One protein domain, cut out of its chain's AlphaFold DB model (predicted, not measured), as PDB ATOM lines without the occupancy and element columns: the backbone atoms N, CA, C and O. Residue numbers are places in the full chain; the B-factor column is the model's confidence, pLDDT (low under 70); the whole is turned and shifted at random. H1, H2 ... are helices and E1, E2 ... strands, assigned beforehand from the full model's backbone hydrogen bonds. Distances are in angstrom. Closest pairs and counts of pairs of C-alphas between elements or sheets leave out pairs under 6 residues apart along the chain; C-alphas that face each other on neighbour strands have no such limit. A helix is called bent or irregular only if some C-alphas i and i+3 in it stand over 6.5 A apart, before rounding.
ATOM      1  N   ILE A 471     277.884 108.156 240.516       94.12
ATOM      2  CA  ILE A 471     277.497 108.500 239.141       94.12
ATOM      3  C   ILE A 471     276.327 109.481 239.173       94.12
ATOM      4  O   ILE A 471     275.382 109.302 239.933       94.12
ATOM      5  N   ILE A 472     276.364 110.509 238.324       94.38
ATOM      6  CA  ILE A 472     275.217 111.400 238.105       94.38
ATOM      7  C   ILE A 472     274.633 111.098 236.730       94.38
ATOM      8  O   ILE A 472     275.341 111.178 235.720       94.38
ATOM      9  N   ALA A 473     273.346 110.759 236.712       94.44
ATOM     10  CA  ALA A 473     272.553 110.577 235.510       94.44
ATOM     11  C   ALA A 473     271.713 111.835 235.253       94.44
ATOM     12  O   ALA A 473     270.967 112.288 236.121       94.44
ATOM     13  N   TYR A 474     271.827 112.389 234.050       94.44
ATOM     14  CA  TYR A 474     271.088 113.563 233.594       94.44
ATOM     15  C   TYR A 474     270.007 113.189 232.586       94.44
ATOM     16  O   TYR A 474     270.078 112.163 231.908       94.44
ATOM     17  N   GLY A 475     269.018 114.070 232.430       91.94
ATOM     18  CA  GLY A 475     267.951 113.867 231.453       91.94
ATOM     19  C   GLY A 475     266.985 112.759 231.864       91.94
ATOM     20  O   GLY A 475     266.285 112.219 231.007       91.94
ATOM     21  N   CYS A 476     266.933 112.436 233.160       92.62
ATOM     22  CA  CYS A 476     266.170 111.301 233.661       92.62
ATOM     23  C   CYS A 476     264.681 111.378 233.344       92.62
ATOM     24  O   CYS A 476     264.047 110.341 233.195       92.62
ATOM     25  N   GLN A 477     264.143 112.582 233.132       91.94
ATOM     26  CA  GLN A 477     262.737 112.820 232.804       91.94
ATOM     27  C   GLN A 477     262.297 112.168 231.485       91.94
ATOM     28  O   GLN A 477     261.104 112.102 231.204       91.94
ATOM     29  N   HIS A 478     263.251 111.730 230.658       89.69
ATOM     30  CA  HIS A 478     263.008 111.009 229.410       89.69
ATOM     31  C   HIS A 478     263.101 109.479 229.572       89.69
ATOM     32  O   HIS A 478     262.845 108.746 228.617       89.69
ATOM     33  N   GLY A 479     263.476 108.994 230.759       86.31
ATOM     34  CA  GLY A 479     263.522 107.581 231.119       86.31
ATOM     35  C   GLY A 479     262.176 107.037 231.600       86.31
ATOM     36  O   GLY A 479     261.222 107.778 231.833       86.31
ATOM     37  N   LYS A 480     262.096 105.713 231.775       87.00
ATOM     38  CA  LYS A 480     260.859 105.042 232.227       87.00
ATOM     39  C   LYS A 480     260.691 104.995 233.747       87.00
ATOM     40  O   LYS A 480     259.622 104.653 234.233       87.00
ATOM     41  N   TRP A 481     261.735 105.344 234.491       88.19
ATOM     42  CA  TRP A 481     261.786 105.262 235.955       88.19
ATOM     43  C   TRP A 481     261.263 106.511 236.669       88.19
ATOM     44  O   TRP A 481     261.568 106.746 237.840       88.19
ATOM     45  N   VAL A 482     260.497 107.338 235.958       86.19
ATOM     46  CA  VAL A 482     260.024 108.625 236.452       86.19
ATOM     47  C   VAL A 482     258.523 108.586 236.648       86.19
ATOM     48  O   VAL A 482     257.770 108.279 235.730       86.19
ATOM     49  N   THR A 483     258.097 108.948 237.851       84.81
ATOM     50  CA  THR A 483     256.691 109.156 238.197       84.81
ATOM     51  C   THR A 483     256.534 110.590 238.707       84.81
ATOM     52  O   THR A 483     257.374 111.028 239.497       84.81
ATOM     53  N   PRO A 484     255.512 111.353 238.266       86.75
ATOM     54  CA  PRO A 484     255.292 112.716 238.747       86.75
ATOM     55  C   PRO A 484     255.236 112.783 240.277       86.75
ATOM     56  O   PRO A 484     254.457 112.068 240.901       86.75
ATOM     57  N   GLY A 485     256.061 113.641 240.878       80.88
ATOM     58  CA  GLY A 485     256.128 113.840 242.330       80.88
ATOM     59  C   GLY A 485     256.854 112.746 243.124       80.88
ATOM     60  O   GLY A 485     257.119 112.958 244.304       80.88
ATOM     61  N   TRP A 486     257.217 111.619 242.505       87.94
ATOM     62  CA  TRP A 486     257.990 110.563 243.164       87.94
ATOM     63  C   TRP A 486     259.473 110.929 243.262       87.94
ATOM     64  O   TRP A 486     260.031 111.546 242.349       87.94
ATOM     65  N   ARG A 487     260.120 110.502 244.352       90.62
ATOM     66  CA  ARG A 487     261.559 110.655 244.580       90.62
ATOM     67  C   ARG A 487     262.188 109.328 244.973       90.62
ATOM     68  O   ARG A 487     261.604 108.537 245.704       90.62
ATOM     69  N   TRP A 488     263.396 109.121 244.478       90.94
ATOM     70  CA  TRP A 488     264.296 108.083 244.951       90.94
ATOM     71  C   TRP A 488     265.091 108.636 246.135       90.94
ATOM     72  O   TRP A 488     265.610 109.750 246.063       90.94
ATOM     73  N   GLU A 489     265.149 107.879 247.222       91.19
ATOM     74  CA  GLU A 489     265.655 108.312 248.533       91.19
ATOM     75  C   GLU A 489     266.623 107.272 249.120       91.19
ATOM     76  O   GLU A 489     266.685 107.053 250.325       91.19
ATOM     77  N   GLY A 490     267.378 106.601 248.248       90.06
ATOM     78  CA  GLY A 490     268.431 105.668 248.638       90.06
ATOM     79  C   GLY A 490     268.082 104.198 248.490       90.06
ATOM     80  O   GLY A 490     268.807 103.359 249.026       90.06
ATOM     81  N   GLN A 491     267.010 103.874 247.760       92.19
ATOM     82  CA  GLN A 491     266.699 102.493 247.401       92.19
ATOM     83  C   GLN A 491     267.856 101.874 246.605       92.19
ATOM     84  O   GLN A 491     268.460 102.520 245.746       92.19
ATOM     85  N   THR A 492     268.133 100.600 246.874       90.88
ATOM     86  CA  THR A 492     269.136  99.826 246.141       90.88
ATOM     87  C   THR A 492     268.592  99.397 244.782       90.88
ATOM     88  O   THR A 492     267.498  98.838 244.677       90.88
ATOM     89  N   VAL A 493     269.372  99.641 243.735       89.81
ATOM     90  CA  VAL A 493     269.039  99.345 242.339       89.81
ATOM     91  C   VAL A 493     270.223  98.694 241.631       89.81
ATOM     92  O   VAL A 493     271.370  98.837 242.047       89.81
ATOM     93  N   GLN A 494     269.939  97.981 240.545       87.94
ATOM     94  CA  GLN A 494     270.956  97.516 239.607       87.94
ATOM     95  C   GLN A 494     271.031  98.496 238.444       87.94
ATOM     96  O   GLN A 494     269.993  98.893 237.909       87.94
ATOM     97  N   VAL A 495     272.234  98.864 238.022       89.56
ATOM     98  CA  VAL A 495     272.445  99.712 236.846       89.56
ATOM     99  C   VAL A 495     273.403  99.074 235.865       89.56
ATOM    100  O   VAL A 495     274.314  98.361 236.272       89.56
ATOM    101  N   ARG A 496     273.197  99.357 234.576       89.12
ATOM    102  CA  ARG A 496     274.106  98.972 233.496       89.12
ATOM    103  C   ARG A 496     274.413 100.170 232.604       89.12
ATOM    104  O   ARG A 496     273.504 100.910 232.213       89.12
ATOM    105  N   ALA A 497     275.684 100.345 232.262       88.81
ATOM    106  CA  ALA A 497     276.124 101.349 231.302       88.81
ATOM    107  C   ALA A 497     275.984 100.854 229.855       88.81
ATOM    108  O   ALA A 497     276.303  99.710 229.539       88.81
ATOM    109  N   TYR A 498     275.527 101.715 228.948       86.19
ATOM    110  CA  TYR A 498     275.381 101.389 227.527       86.19
ATOM    111  C   TYR A 498     275.518 102.633 226.640       86.19
ATOM    112  O   TYR A 498     275.454 103.768 227.118       86.19
ATOM    113  N   ILE A 499     275.690 102.425 225.333       84.81
ATOM    114  CA  ILE A 499     275.720 103.514 224.352       84.81
ATOM    115  C   ILE A 499     274.310 103.806 223.841       84.81
ATOM    116  O   ILE A 499     273.652 102.962 223.229       84.81
ATOM    117  N   LEU A 500     273.862 105.040 224.054       83.94
ATOM    118  CA  LEU A 500     272.619 105.572 223.518       83.94
ATOM    119  C   LEU A 500     272.909 106.438 222.286       83.94
ATOM    120  O   LEU A 500     273.648 107.418 222.361       83.94
ATOM    121  N   ASN A 501     272.275 106.107 221.162       82.56
ATOM    122  CA  ASN A 501     272.317 106.914 219.945       82.56
ATOM    123  C   ASN A 501     271.128 107.885 219.918       82.56
ATOM    124  O   ASN A 501     269.985 107.456 219.763       82.56
ATOM    125  N   LEU A 502     271.390 109.190 220.029       82.00
ATOM    126  CA  LEU A 502     270.381 110.245 219.890       82.00
ATOM    127  C   LEU A 502     270.800 111.216 218.791       82.00
ATOM    128  O   LEU A 502     271.850 111.852 218.880       82.00
ATOM    129  N   SER A 503     269.964 111.341 217.757       83.50
ATOM    130  CA  SER A 503     270.166 112.292 216.653       83.50
ATOM    131  C   SER A 503     271.565 112.208 216.018       83.50
ATOM    132  O   SER A 503     272.183 113.229 215.727       83.50
ATOM    133  N   GLY A 504     272.089 110.989 215.843       79.31
ATOM    134  CA  GLY A 504     273.411 110.741 215.251       79.31
ATOM    135  C   GLY A 504     274.603 110.954 216.191       79.31
ATOM    136  O   GLY A 504     275.740 110.800 215.757       79.31
ATOM    137  N   LYS A 505     274.376 111.285 217.470       84.50
ATOM    138  CA  LYS A 505     275.420 111.371 218.502       84.50
ATOM    139  C   LYS A 505     275.317 110.206 219.484       84.50
ATOM    140  O   LYS A 505     274.218 109.830 219.893       84.50
ATOM    141  N   GLN A 506     276.472 109.675 219.874       84.56
ATOM    142  CA  GLN A 506     276.604 108.630 220.886       84.56
ATOM    143  C   GLN A 506     276.810 109.239 222.270       84.56
ATOM    144  O   GLN A 506     277.705 110.063 222.468       84.56
ATOM    145  N   TYR A 507     276.003 108.796 223.227       87.56
ATOM    146  CA  TYR A 507     276.086 109.185 224.629       87.56
ATOM    147  C   TYR A 507     276.241 107.943 225.497       87.56
ATOM    148  O   TYR A 507     275.457 107.000 225.375       87.56
ATOM    149  N   LEU A 508     277.204 107.960 226.418       89.94
ATOM    150  CA  LEU A 508     277.267 106.950 227.468       89.94
ATOM    151  C   LEU A 508     276.091 107.180 228.427       89.94
ATOM    152  O   LEU A 508     275.904 108.281 228.939       89.94
ATOM    153  N   SER A 509     275.261 106.164 228.620       91.00
ATOM    154  CA  SER A 509     274.000 106.253 229.355       91.00
ATOM    155  C   SER A 509     273.867 105.122 230.363       91.00
ATOM    156  O   SER A 509     274.519 104.090 230.235       91.00
ATOM    157  N   LEU A 510     273.001 105.320 231.355       92.06
ATOM    158  CA  LEU A 510     272.597 104.295 232.305       92.06
ATOM    159  C   LEU A 510     271.182 103.827 232.018       92.06
ATOM    160  O   LEU A 510     270.263 104.605 231.741       92.06
ATOM    161  N   GLU A 511     271.007 102.535 232.177       90.81
ATOM    162  CA  GLU A 511     269.725 101.904 232.414       90.81
ATOM    163  C   GLU A 511     269.721 101.292 233.811       90.81
ATOM    164  O   GLU A 511     270.765 100.990 234.387       90.81
ATOM    165  N   MET A 512     268.526 101.156 234.366       90.44
ATOM    166  CA  MET A 512     268.303 100.722 235.736       90.44
ATOM    167  C   MET A 512     267.285  99.591 235.765       90.44
ATOM    168  O   MET A 512     266.389  99.550 234.920       90.44
ATOM    169  N   SER A 513     267.429  98.710 236.749       86.50
ATOM    170  CA  SER A 513     266.463  97.705 237.179       86.50
ATOM    171  C   SER A 513     266.299  97.789 238.700       86.50
ATOM    172  O   SER A 513     267.256  98.073 239.425       86.50
ATOM    173  N   SER A 514     265.088  97.549 239.202       84.94
ATOM    174  CA  SER A 514     264.790  97.540 240.635       84.94
ATOM    175  C   SER A 514     263.940  96.327 240.988       84.94
ATOM    176  O   SER A 514     262.910  96.093 240.362       84.94
ATOM    177  N   SER A 515     264.337  95.593 242.030       76.38
ATOM    178  CA  SER A 515     263.558  94.474 242.577       76.38
ATOM    179  C   SER A 515     262.255  94.917 243.250       76.38
ATOM    180  O   SER A 515     261.377  94.093 243.482       76.38
ATOM    181  N   LEU A 516     262.110  96.213 243.551       80.19
ATOM    182  CA  LEU A 516     260.889  96.796 244.116       80.19
ATOM    183  C   LEU A 516     259.825  97.085 243.044       80.19
ATOM    184  O   LEU A 516     258.686  97.416 243.374       80.19
ATOM    185  N   ALA A 517     260.183  97.010 241.759       76.94
ATOM    186  CA  ALA A 517     259.288  97.355 240.667       76.94
ATOM    187  C   ALA A 517     258.310  96.212 240.364       76.94
ATOM    188  O   ALA A 517     258.711  95.119 239.980       76.94
ATOM    189  N   THR A 518     257.009  96.489 240.461       72.31
ATOM    190  CA  THR A 518     255.949  95.514 240.143       72.31
ATOM    191  C   THR A 518     255.529  95.528 238.671       72.31
ATOM    192  O   THR A 518     255.105  94.505 238.146       72.31
ATOM    193  N   ASN A 519     255.671  96.672 237.989       74.69
ATOM    194  CA  ASN A 519     255.205  96.872 236.606       74.69
ATOM    195  C   ASN A 519     256.339  97.113 235.591       74.69
ATOM    196  O   ASN A 519     256.143  96.960 234.388       74.69
ATOM    197  N   LEU A 520     257.522  97.520 236.059       76.25
ATOM    198  CA  LEU A 520     258.696  97.831 235.237       76.25
ATOM    199  C   LEU A 520     259.745  96.736 235.432       76.25
ATOM    200  O   LEU A 520     260.680  96.878 236.212       76.25
ATOM    201  N   VAL A 521     259.549  95.621 234.730       68.88
ATOM    202  CA  VAL A 521     260.442  94.459 234.800       68.88
ATOM    203  C   VAL A 521     261.608  94.632 233.823       68.88
ATOM    204  O   VAL A 521     261.401  94.976 232.655       68.88
ATOM    205  N   GLY A 522     262.833  94.390 234.295       70.62
ATOM    206  CA  GLY A 522     264.064  94.454 233.503       70.62
ATOM    207  C   GLY A 522     264.756  95.820 233.507       70.62
ATOM    208  O   GLY A 522     264.390  96.728 234.251       70.62
ATOM    209  N   PHE A 523     265.786  95.954 232.668       80.06
ATOM    210  CA  PHE A 523     266.547  97.194 232.548       80.06
ATOM    211  C   PHE A 523     265.862  98.172 231.593       80.06
ATOM    212  O   PHE A 523     265.562  97.841 230.445       80.06
ATOM    213  N   HIS A 524     265.632  99.396 232.065       85.81
ATOM    214  CA  HIS A 524     265.090 100.488 231.255       85.81
ATOM    215  C   HIS A 524     265.933 101.746 231.416       85.81
ATOM    216  O   HIS A 524     266.516 101.970 232.477       85.81
ATOM    217  N   HIS A 525     265.961 102.581 230.374       91.00
ATOM    218  CA  HIS A 525     266.720 103.830 230.363       91.00
ATOM    219  C   HIS A 525     266.426 104.685 231.604       91.00
ATOM    220  O   HIS A 525     265.262 104.992 231.893       91.00
ATOM    221  N   LEU A 526     267.494 105.059 232.309       93.75
ATOM    222  CA  LEU A 526     267.468 105.969 233.448       93.75
ATOM    223  C   LEU A 526     267.892 107.375 233.027       93.75
ATOM    224  O   LEU A 526     267.199 108.318 233.376       93.75
ATOM    225  N   GLY A 527     269.011 107.529 232.316       93.56
ATOM    226  CA  GLY A 527     269.532 108.838 231.913       93.56
ATOM    227  C   GLY A 527     270.926 108.767 231.288       93.56
ATOM    228  O   GLY A 527     271.514 107.694 231.172       93.56
ATOM    229  N   ILE A 528     271.461 109.916 230.879       94.25
ATOM    230  CA  ILE A 528     272.803 110.056 230.294       94.25
ATOM    231  C   ILE A 528     273.830 110.240 231.414       94.25
ATOM    232  O   ILE A 528     273.608 111.036 232.328       94.25
ATOM    233  N   ILE A 529     274.961 109.539 231.345       92.94
ATOM    234  CA  ILE A 529     276.049 109.672 232.320       92.94
ATOM    235  C   ILE A 529     276.712 111.041 232.166       92.94
ATOM    236  O   ILE A 529     277.058 111.457 231.062       92.94
ATOM    237  N   GLY A 530     276.916 111.742 233.282       88.25
ATOM    238  CA  GLY A 530     277.655 113.001 233.295       88.25
ATOM    239  C   GLY A 530     279.074 112.873 232.735       88.25
ATOM    240  O   GLY A 530     279.790 111.937 233.079       88.25
ATOM    241  N   GLU A 531     279.517 113.858 231.945       85.88
ATOM    242  CA  GLU A 531     280.797 113.807 231.212       85.88
ATOM    243  C   GLU A 531     282.008 113.508 232.117       85.88
ATOM    244  O   GLU A 531     282.899 112.754 231.734       85.88
ATOM    245  N   LYS A 532     282.002 114.000 233.369       86.88
ATOM    246  CA  LYS A 532     283.064 113.737 234.364       86.88
ATOM    247  C   LYS A 532     283.263 112.253 234.715       86.88
ATOM    248  O   LYS A 532     284.297 111.902 235.282       86.88
ATOM    249  N   TYR A 533     282.289 111.395 234.412       86.88
ATOM    250  CA  TYR A 533     282.331 109.954 234.680       86.88
ATOM    251  C   TYR A 533     282.585 109.114 233.428       86.88
ATOM    252  O   TYR A 533     282.790 107.911 233.547       86.88
ATOM    253  N   ARG A 534     282.611 109.720 232.235       79.62
ATOM    254  CA  ARG A 534     282.693 108.994 230.960       79.62
ATOM    255  C   ARG A 534     283.956 108.136 230.818       79.62
ATOM    256  O   ARG A 534     283.897 107.087 230.196       79.62
ATOM    257  N   GLY A 535     285.071 108.552 231.421       80.19
ATOM    258  CA  GLY A 535     286.318 107.773 231.476       80.19
ATOM    259  C   GLY A 535     286.450 106.847 232.693       80.19
ATOM    260  O   GLY A 535     287.505 106.257 232.889       80.19
ATOM    261  N   LYS A 536     285.423 106.770 233.549       84.44
ATOM    262  CA  LYS A 536     285.419 105.989 234.801       84.44
ATOM    263  C   LYS A 536     284.364 104.882 234.822       84.44
ATOM    264  O   LYS A 536     284.300 104.137 235.790       84.44
ATOM    265  N   VAL A 537     283.524 104.811 233.793       85.81
ATOM    266  CA  VAL A 537     282.460 103.814 233.657       85.81
ATOM    267  C   VAL A 537     282.638 103.136 232.308       85.81
ATOM    268  O   VAL A 537     282.581 103.801 231.272       85.81
ATOM    269  N   ALA A 538     282.882 101.831 232.319       85.38
ATOM    270  CA  ALA A 538     283.024 101.044 231.103       85.38
ATOM    271  C   ALA A 538     281.654 100.767 230.465       85.38
ATOM    272  O   ALA A 538     280.623 100.722 231.134       85.38
ATOM    273  N   ILE A 539     281.624 100.565 229.148       84.62
ATOM    274  CA  ILE A 539     280.403 100.142 228.453       84.62
ATOM    275  C   ILE A 539     280.066  98.715 228.904       84.62
ATOM    276  O   ILE A 539     280.949  97.871 229.009       84.62
ATOM    277  N   GLY A 540     278.794  98.446 229.192       82.88
ATOM    278  CA  GLY A 540     278.326  97.164 229.718       82.88
ATOM    279  C   GLY A 540     278.507  97.000 231.228       82.88
ATOM    280  O   GLY A 540     277.901  96.092 231.792       82.88
ATOM    281  N   GLU A 541     279.276  97.875 231.887       87.88
ATOM    282  CA  GLU A 541     279.540  97.803 233.327       87.88
ATOM    283  C   GLU A 541     278.238  97.745 234.127       87.88
ATOM    284  O   GLU A 541     277.352  98.590 233.943       87.88
ATOM    285  N   THR A 542     278.135  96.740 235.002       87.00
ATOM    286  CA  THR A 542     276.942  96.460 235.805       87.00
ATOM    287  C   THR A 542     277.265  96.601 237.287       87.00
ATOM    288  O   THR A 542     278.218  95.999 237.775       87.00
ATOM    289  N   LYS A 543     276.453  97.381 238.011       87.25
ATOM    290  CA  LYS A 543     276.662  97.690 239.432       87.25
ATOM    291  C   LYS A 543     275.389  97.653 240.263       87.25
ATOM    292  O   LYS A 543     274.317  98.038 239.798       87.25
ATOM    293  N   THR A 544     275.567  97.323 241.541       88.75
ATOM    294  CA  THR A 544     274.591  97.619 242.595       88.75
ATOM    295  C   THR A 544     274.842  99.038 243.106       88.75
ATOM    296  O   THR A 544     275.952  99.337 243.517       88.75
ATOM    297  N   MET A 545     273.836  99.913 243.083       92.19
ATOM    298  CA  MET A 545     273.968 101.310 243.517       92.19
ATOM    299  C   MET A 545     272.762 101.740 244.359       92.19
ATOM    300  O   MET A 545     271.670 101.194 244.211       92.19
ATOM    301  N   ARG A 546     272.923 102.765 245.197       94.12
ATOM    302  CA  ARG A 546     271.820 103.466 245.874       94.12
ATOM    303  C   ARG A 546     271.463 104.730 245.114       94.12
ATOM    304  O   ARG A 546     272.337 105.559 244.878       94.12
ATOM    305  N   ILE A 547     270.200 104.878 244.721       95.38
ATOM    306  CA  ILE A 547     269.741 105.994 243.884       95.38
ATOM    307  C   ILE A 547     269.036 107.080 244.702       95.38
ATOM    308  O   ILE A 547     268.167 106.794 245.523       95.38
ATOM    309  N   PHE A 548     269.368 108.340 244.414       94.62
ATOM    310  CA  PHE A 548     268.746 109.529 244.988       94.62
ATOM    311  C   PHE A 548     268.311 110.497 243.894       94.62
ATOM    312  O   PHE A 548     269.059 110.787 242.959       94.62
ATOM    313  N   THR A 549     267.108 111.046 244.021       93.50
ATOM    314  CA  THR A 549     266.642 112.142 243.171       93.50
ATOM    315  C   THR A 549     267.262 113.454 243.642       93.50
ATOM    316  O   THR A 549     266.884 113.973 244.688       93.50
ATOM    317  N   THR A 550     268.171 114.028 242.851       91.38
ATOM    318  CA  THR A 550     268.869 115.282 243.198       91.38
ATOM    319  C   THR A 550     268.256 116.517 242.557       91.38
ATOM    320  O   THR A 550     268.363 117.615 243.102       91.38
ATOM    321  N   LYS A 551     267.554 116.368 241.425       92.00
ATOM    322  CA  LYS A 551     266.891 117.497 240.761       92.00
ATOM    323  C   LYS A 551     265.571 117.111 240.118       92.00
ATOM    324  O   LYS A 551     265.482 116.127 239.383       92.00
ATOM    325  N   MET A 552     264.573 117.969 240.312       91.50
ATOM    326  CA  MET A 552     263.260 117.874 239.675       91.50
ATOM    327  C   MET A 552     263.092 118.974 238.620       91.50
ATOM    328  O   MET A 552     263.465 120.126 238.846       91.50
ATOM    329  N   LYS A 553     262.465 118.645 237.491       89.81
ATOM    330  CA  LYS A 553     262.022 119.589 236.457       89.81
ATOM    331  C   LYS A 553     260.583 119.260 236.085       89.81
ATOM    332  O   LYS A 553     260.292 118.126 235.730       89.81
ATOM    333  N   ASN A 554     259.680 120.240 236.152       89.06
ATOM    334  CA  ASN A 554     258.248 120.048 235.870       89.06
ATOM    335  C   ASN A 554     257.633 118.866 236.646       89.06
ATOM    336  O   ASN A 554     256.899 118.061 236.082       89.06
ATOM    337  N   ASN A 555     257.968 118.746 237.935       89.38
ATOM    338  CA  ASN A 555     257.538 117.651 238.813       89.38
ATOM    339  C   ASN A 555     258.017 116.238 238.404       89.38
ATOM    340  O   ASN A 555     257.532 115.243 238.935       89.38
ATOM    341  N   LEU A 556     258.985 116.140 237.494       91.81
ATOM    342  CA  LEU A 556     259.621 114.898 237.064       91.81
ATOM    343  C   LEU A 556     261.095 114.897 237.481       91.81
ATOM    344  O   LEU A 556     261.751 115.938 237.437       91.81
ATOM    345  N   MET A 557     261.631 113.736 237.855       93.56
ATOM    346  CA  MET A 557     263.059 113.572 238.135       93.56
ATOM    347  C   MET A 557     263.871 113.891 236.882       93.56
ATOM    348  O   MET A 557     263.770 113.177 235.890       93.56
ATOM    349  N   SER A 558     264.678 114.949 236.926       94.25
ATOM    350  CA  SER A 558     265.564 115.336 235.821       94.25
ATOM    351  C   SER A 558     267.015 114.917 236.014       94.25
ATOM    352  O   SER A 558     267.766 114.827 235.042       94.25
ATOM    353  N   GLU A 559     267.397 114.680 237.266       95.44
ATOM    354  CA  GLU A 559     268.736 114.263 237.659       95.44
ATOM    355  C   GLU A 559     268.640 113.273 238.819       95.44
ATOM    356  O   GLU A 559     267.838 113.469 239.743       95.44
ATOM    357  N   ALA A 560     269.459 112.229 238.747       95.12
ATOM    358  CA  ALA A 560     269.638 111.261 239.812       95.12
ATOM    359  C   ALA A 560     271.127 111.085 240.119       95.12
ATOM    360  O   ALA A 560     271.951 111.011 239.202       95.12
ATOM    361  N   THR A 561     271.470 110.978 241.399       95.38
ATOM    362  CA  THR A 561     272.807 110.585 241.849       95.38
ATOM    363  C   THR A 561     272.755 109.170 242.394       95.38
ATOM    364  O   THR A 561     271.846 108.807 243.137       95.38
ATOM    365  N   LEU A 562     273.718 108.363 241.972       95.62
ATOM    366  CA  LEU A 562     273.873 106.975 242.353       95.62
ATOM    367  C   LEU A 562     275.168 106.822 243.141       95.62
ATOM    368  O   LEU A 562     276.202 107.306 242.680       95.62
ATOM    369  N   PHE A 563     275.113 106.121 244.267       94.38
ATOM    370  CA  PHE A 563     276.258 105.856 245.139       94.38
ATOM    371  C   PHE A 563     276.536 104.362 245.247       94.38
ATOM    372  O   PHE A 563     275.602 103.562 245.339       94.38
ATOM    373  N   ASP A 564     277.812 104.005 245.253       90.19
ATOM    374  CA  ASP A 564     278.278 102.650 245.509       90.19
ATOM    375  C   ASP A 564     278.109 102.327 247.009       90.19
ATOM    376  O   ASP A 564     278.698 103.024 247.847       90.19
ATOM    377  N   PRO A 565     277.265 101.343 247.376       86.62
ATOM    378  CA  PRO A 565     276.937 101.052 248.770       86.62
ATOM    379  C   PRO A 565     278.121 100.501 249.570       86.62
ATOM    380  O   PRO A 565     278.081 100.561 250.796       86.62
ATOM    381  N   ASP A 566     279.157  99.990 248.901       84.12
ATOM    382  CA  ASP A 566     280.347  99.454 249.565       84.12
ATOM    383  C   ASP A 566     281.375 100.556 249.882       84.12
ATOM    384  O   ASP A 566     282.314 100.335 250.648       84.12
ATOM    385  N   VAL A 567     281.196 101.755 249.313       85.06
ATOM    386  CA  VAL A 567     282.104 102.903 249.479       85.06
ATOM    387  C   VAL A 567     281.479 104.017 250.314       85.06
ATOM    388  O   VAL A 567     282.179 104.632 251.116       85.06
ATOM    389  N   TYR A 568     280.187 104.299 250.129       84.69
ATOM    390  CA  TYR A 568     279.506 105.416 250.786       84.69
ATOM    391  C   TYR A 568     278.542 104.939 251.875       84.69
ATOM    392  O   TYR A 568     277.558 104.249 251.596       84.69
ATOM    393  N   THR A 569     278.779 105.384 253.111       86.06
ATOM    394  CA  THR A 569     277.834 105.205 254.223       86.06
ATOM    395  C   THR A 569     276.640 106.159 254.104       86.06
ATOM    396  O   THR A 569     276.665 107.114 253.326       86.06
ATOM    397  N   ASP A 570     275.578 105.931 254.884       82.44
ATOM    398  CA  ASP A 570     274.431 106.852 254.942       82.44
ATOM    399  C   ASP A 570     274.849 108.293 255.279       82.44
ATOM    400  O   ASP A 570     274.352 109.239 254.661       82.44
ATOM    401  N   ASP A 571     275.806 108.453 256.196       80.69
ATOM    402  CA  ASP A 571     276.320 109.758 256.611       80.69
ATOM    403  C   ASP A 571     277.114 110.436 255.484       80.69
ATOM    404  O   ASP A 571     276.929 111.627 255.221       80.69
ATOM    405  N   ASP A 572     277.951 109.685 254.757       83.44
ATOM    406  CA  ASP A 572     278.690 110.212 253.600       83.44
ATOM    407  C   ASP A 572     277.734 110.721 252.518       83.44
ATOM    408  O   ASP A 572     277.927 111.800 251.953       83.44
ATOM    409  N   ILE A 573     276.671 109.961 252.253       84.62
ATOM    410  CA  ILE A 573     275.666 110.307 251.249       84.62
ATOM    411  C   ILE A 573     274.927 111.585 251.645       84.62
ATOM    412  O   ILE A 573     274.775 112.478 250.808       84.62
ATOM    413  N   GLN A 574     274.495 111.715 252.904       80.62
ATOM    414  CA  GLN A 574     273.829 112.938 253.361       80.62
ATOM    415  C   GLN A 574     274.734 114.166 253.230       80.62
ATOM    416  O   GLN A 574     274.277 115.206 252.758       80.62
ATOM    417  N   ASN A 575     276.022 114.031 253.551       79.44
ATOM    418  CA  ASN A 575     276.991 115.117 253.412       79.44
ATOM    419  C   ASN A 575     277.184 115.565 251.951       79.44
ATOM    420  O   ASN A 575     277.320 116.759 251.690       79.44
ATOM    421  N   VAL A 576     277.172 114.636 250.989       80.00
ATOM    422  CA  VAL A 576     277.300 114.950 249.550       80.00
ATOM    423  C   VAL A 576     276.017 115.568 248.976       80.00
ATOM    424  O   VAL A 576     276.075 116.394 248.056       80.00
ATOM    425  N   LEU A 577     274.857 115.171 249.504       79.94
ATOM    426  CA  LEU A 577     273.549 115.672 249.081       79.94
ATOM    427  C   LEU A 577     273.172 117.019 249.732       79.94
ATOM    428  O   LEU A 577     272.268 117.685 249.222       79.94
ATOM    429  N   ASP A 578     273.853 117.445 250.805       71.81
ATOM    430  CA  ASP A 578     273.629 118.745 251.453       71.81
ATOM    431  C   ASP A 578     274.103 119.914 250.551       71.81
ATOM    432  O   ASP A 578     275.292 120.021 250.217       71.81
TER     433      ASP A 578
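What this domain is: This is residues 471 to 578 of the 585 residues of an uncharacterized protein of Cyanobacterium aponinum (strain PCC 10605) (UniProt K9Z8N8). A small closed barrel of six antiparallel, mostly bent strands has one short helix, H1, on its outside. The tip of the hairpin E2 and E3 and the helix lie at opposite ends of the longest axis. The 108 printed residues, mostly strand by class, hold E1 to E6 and then H1; round the ring run E1, E4, E3, E2, E5, E6 and back to E1. The whole is compact, with a radius of gyration of the C-alphas of 13.2 A and spans of 41 by 31 by 25 A.

Where its parts are: E1, residues 471 to 474, begins at C-alpha 471 (277.497, 108.500, 239.141). E2, residues 489 to 502, is 29.1 A long and bends by 92 degrees at residue 492. E3 is residues 505 to 513, 24.8 A; E4 is residues 524 to 529, 14.3 A. E5, residues 542 to 553, is 27.5 A long and E6, residues 556 to 563, 20.6 A. H1, residues 570 to 577, ends at C-alpha 577 (273.549, 115.672, 249.081).

How they stand to each other: E1 has E6 on one side, N 473 to O 560 at 2.9 A, and E4 on the other, N 474 to O 528 at 2.8 A. E2, E3 and E4 form a meander, each strand the antiparallel neighbour of the one before; N 498 to O 509 is 2.9 A and N 526 to O 510 2.9 A. With E1, and likewise with E5, they make a Greek key, the first of four successive strands being the antiparallel neighbour of the fourth. E5 pairs with E2, N 493 to O 545 at 2.8 A, and in a hairpin with E6, N 548 to O 561 at 2.8 A. H1, with every O i to N i+4 pair within hydrogen-bond range, is over E6 and only just over E5, where 3 of its C-alphas fall; its height over the sheet is 10.1 A. Its closest C-alphas to E6 are Ile 573 and Phe 563, 7.6 A.

The domain as a whole: The C-alphas of Gly 504 and Asp 571, the two farthest apart, are 41.5 A apart. The printed part has no cut; the links E1 to E2 and E4 to E5 are long. Mean pLDDT of the printed part is 87.1, and residue 521 is under 70.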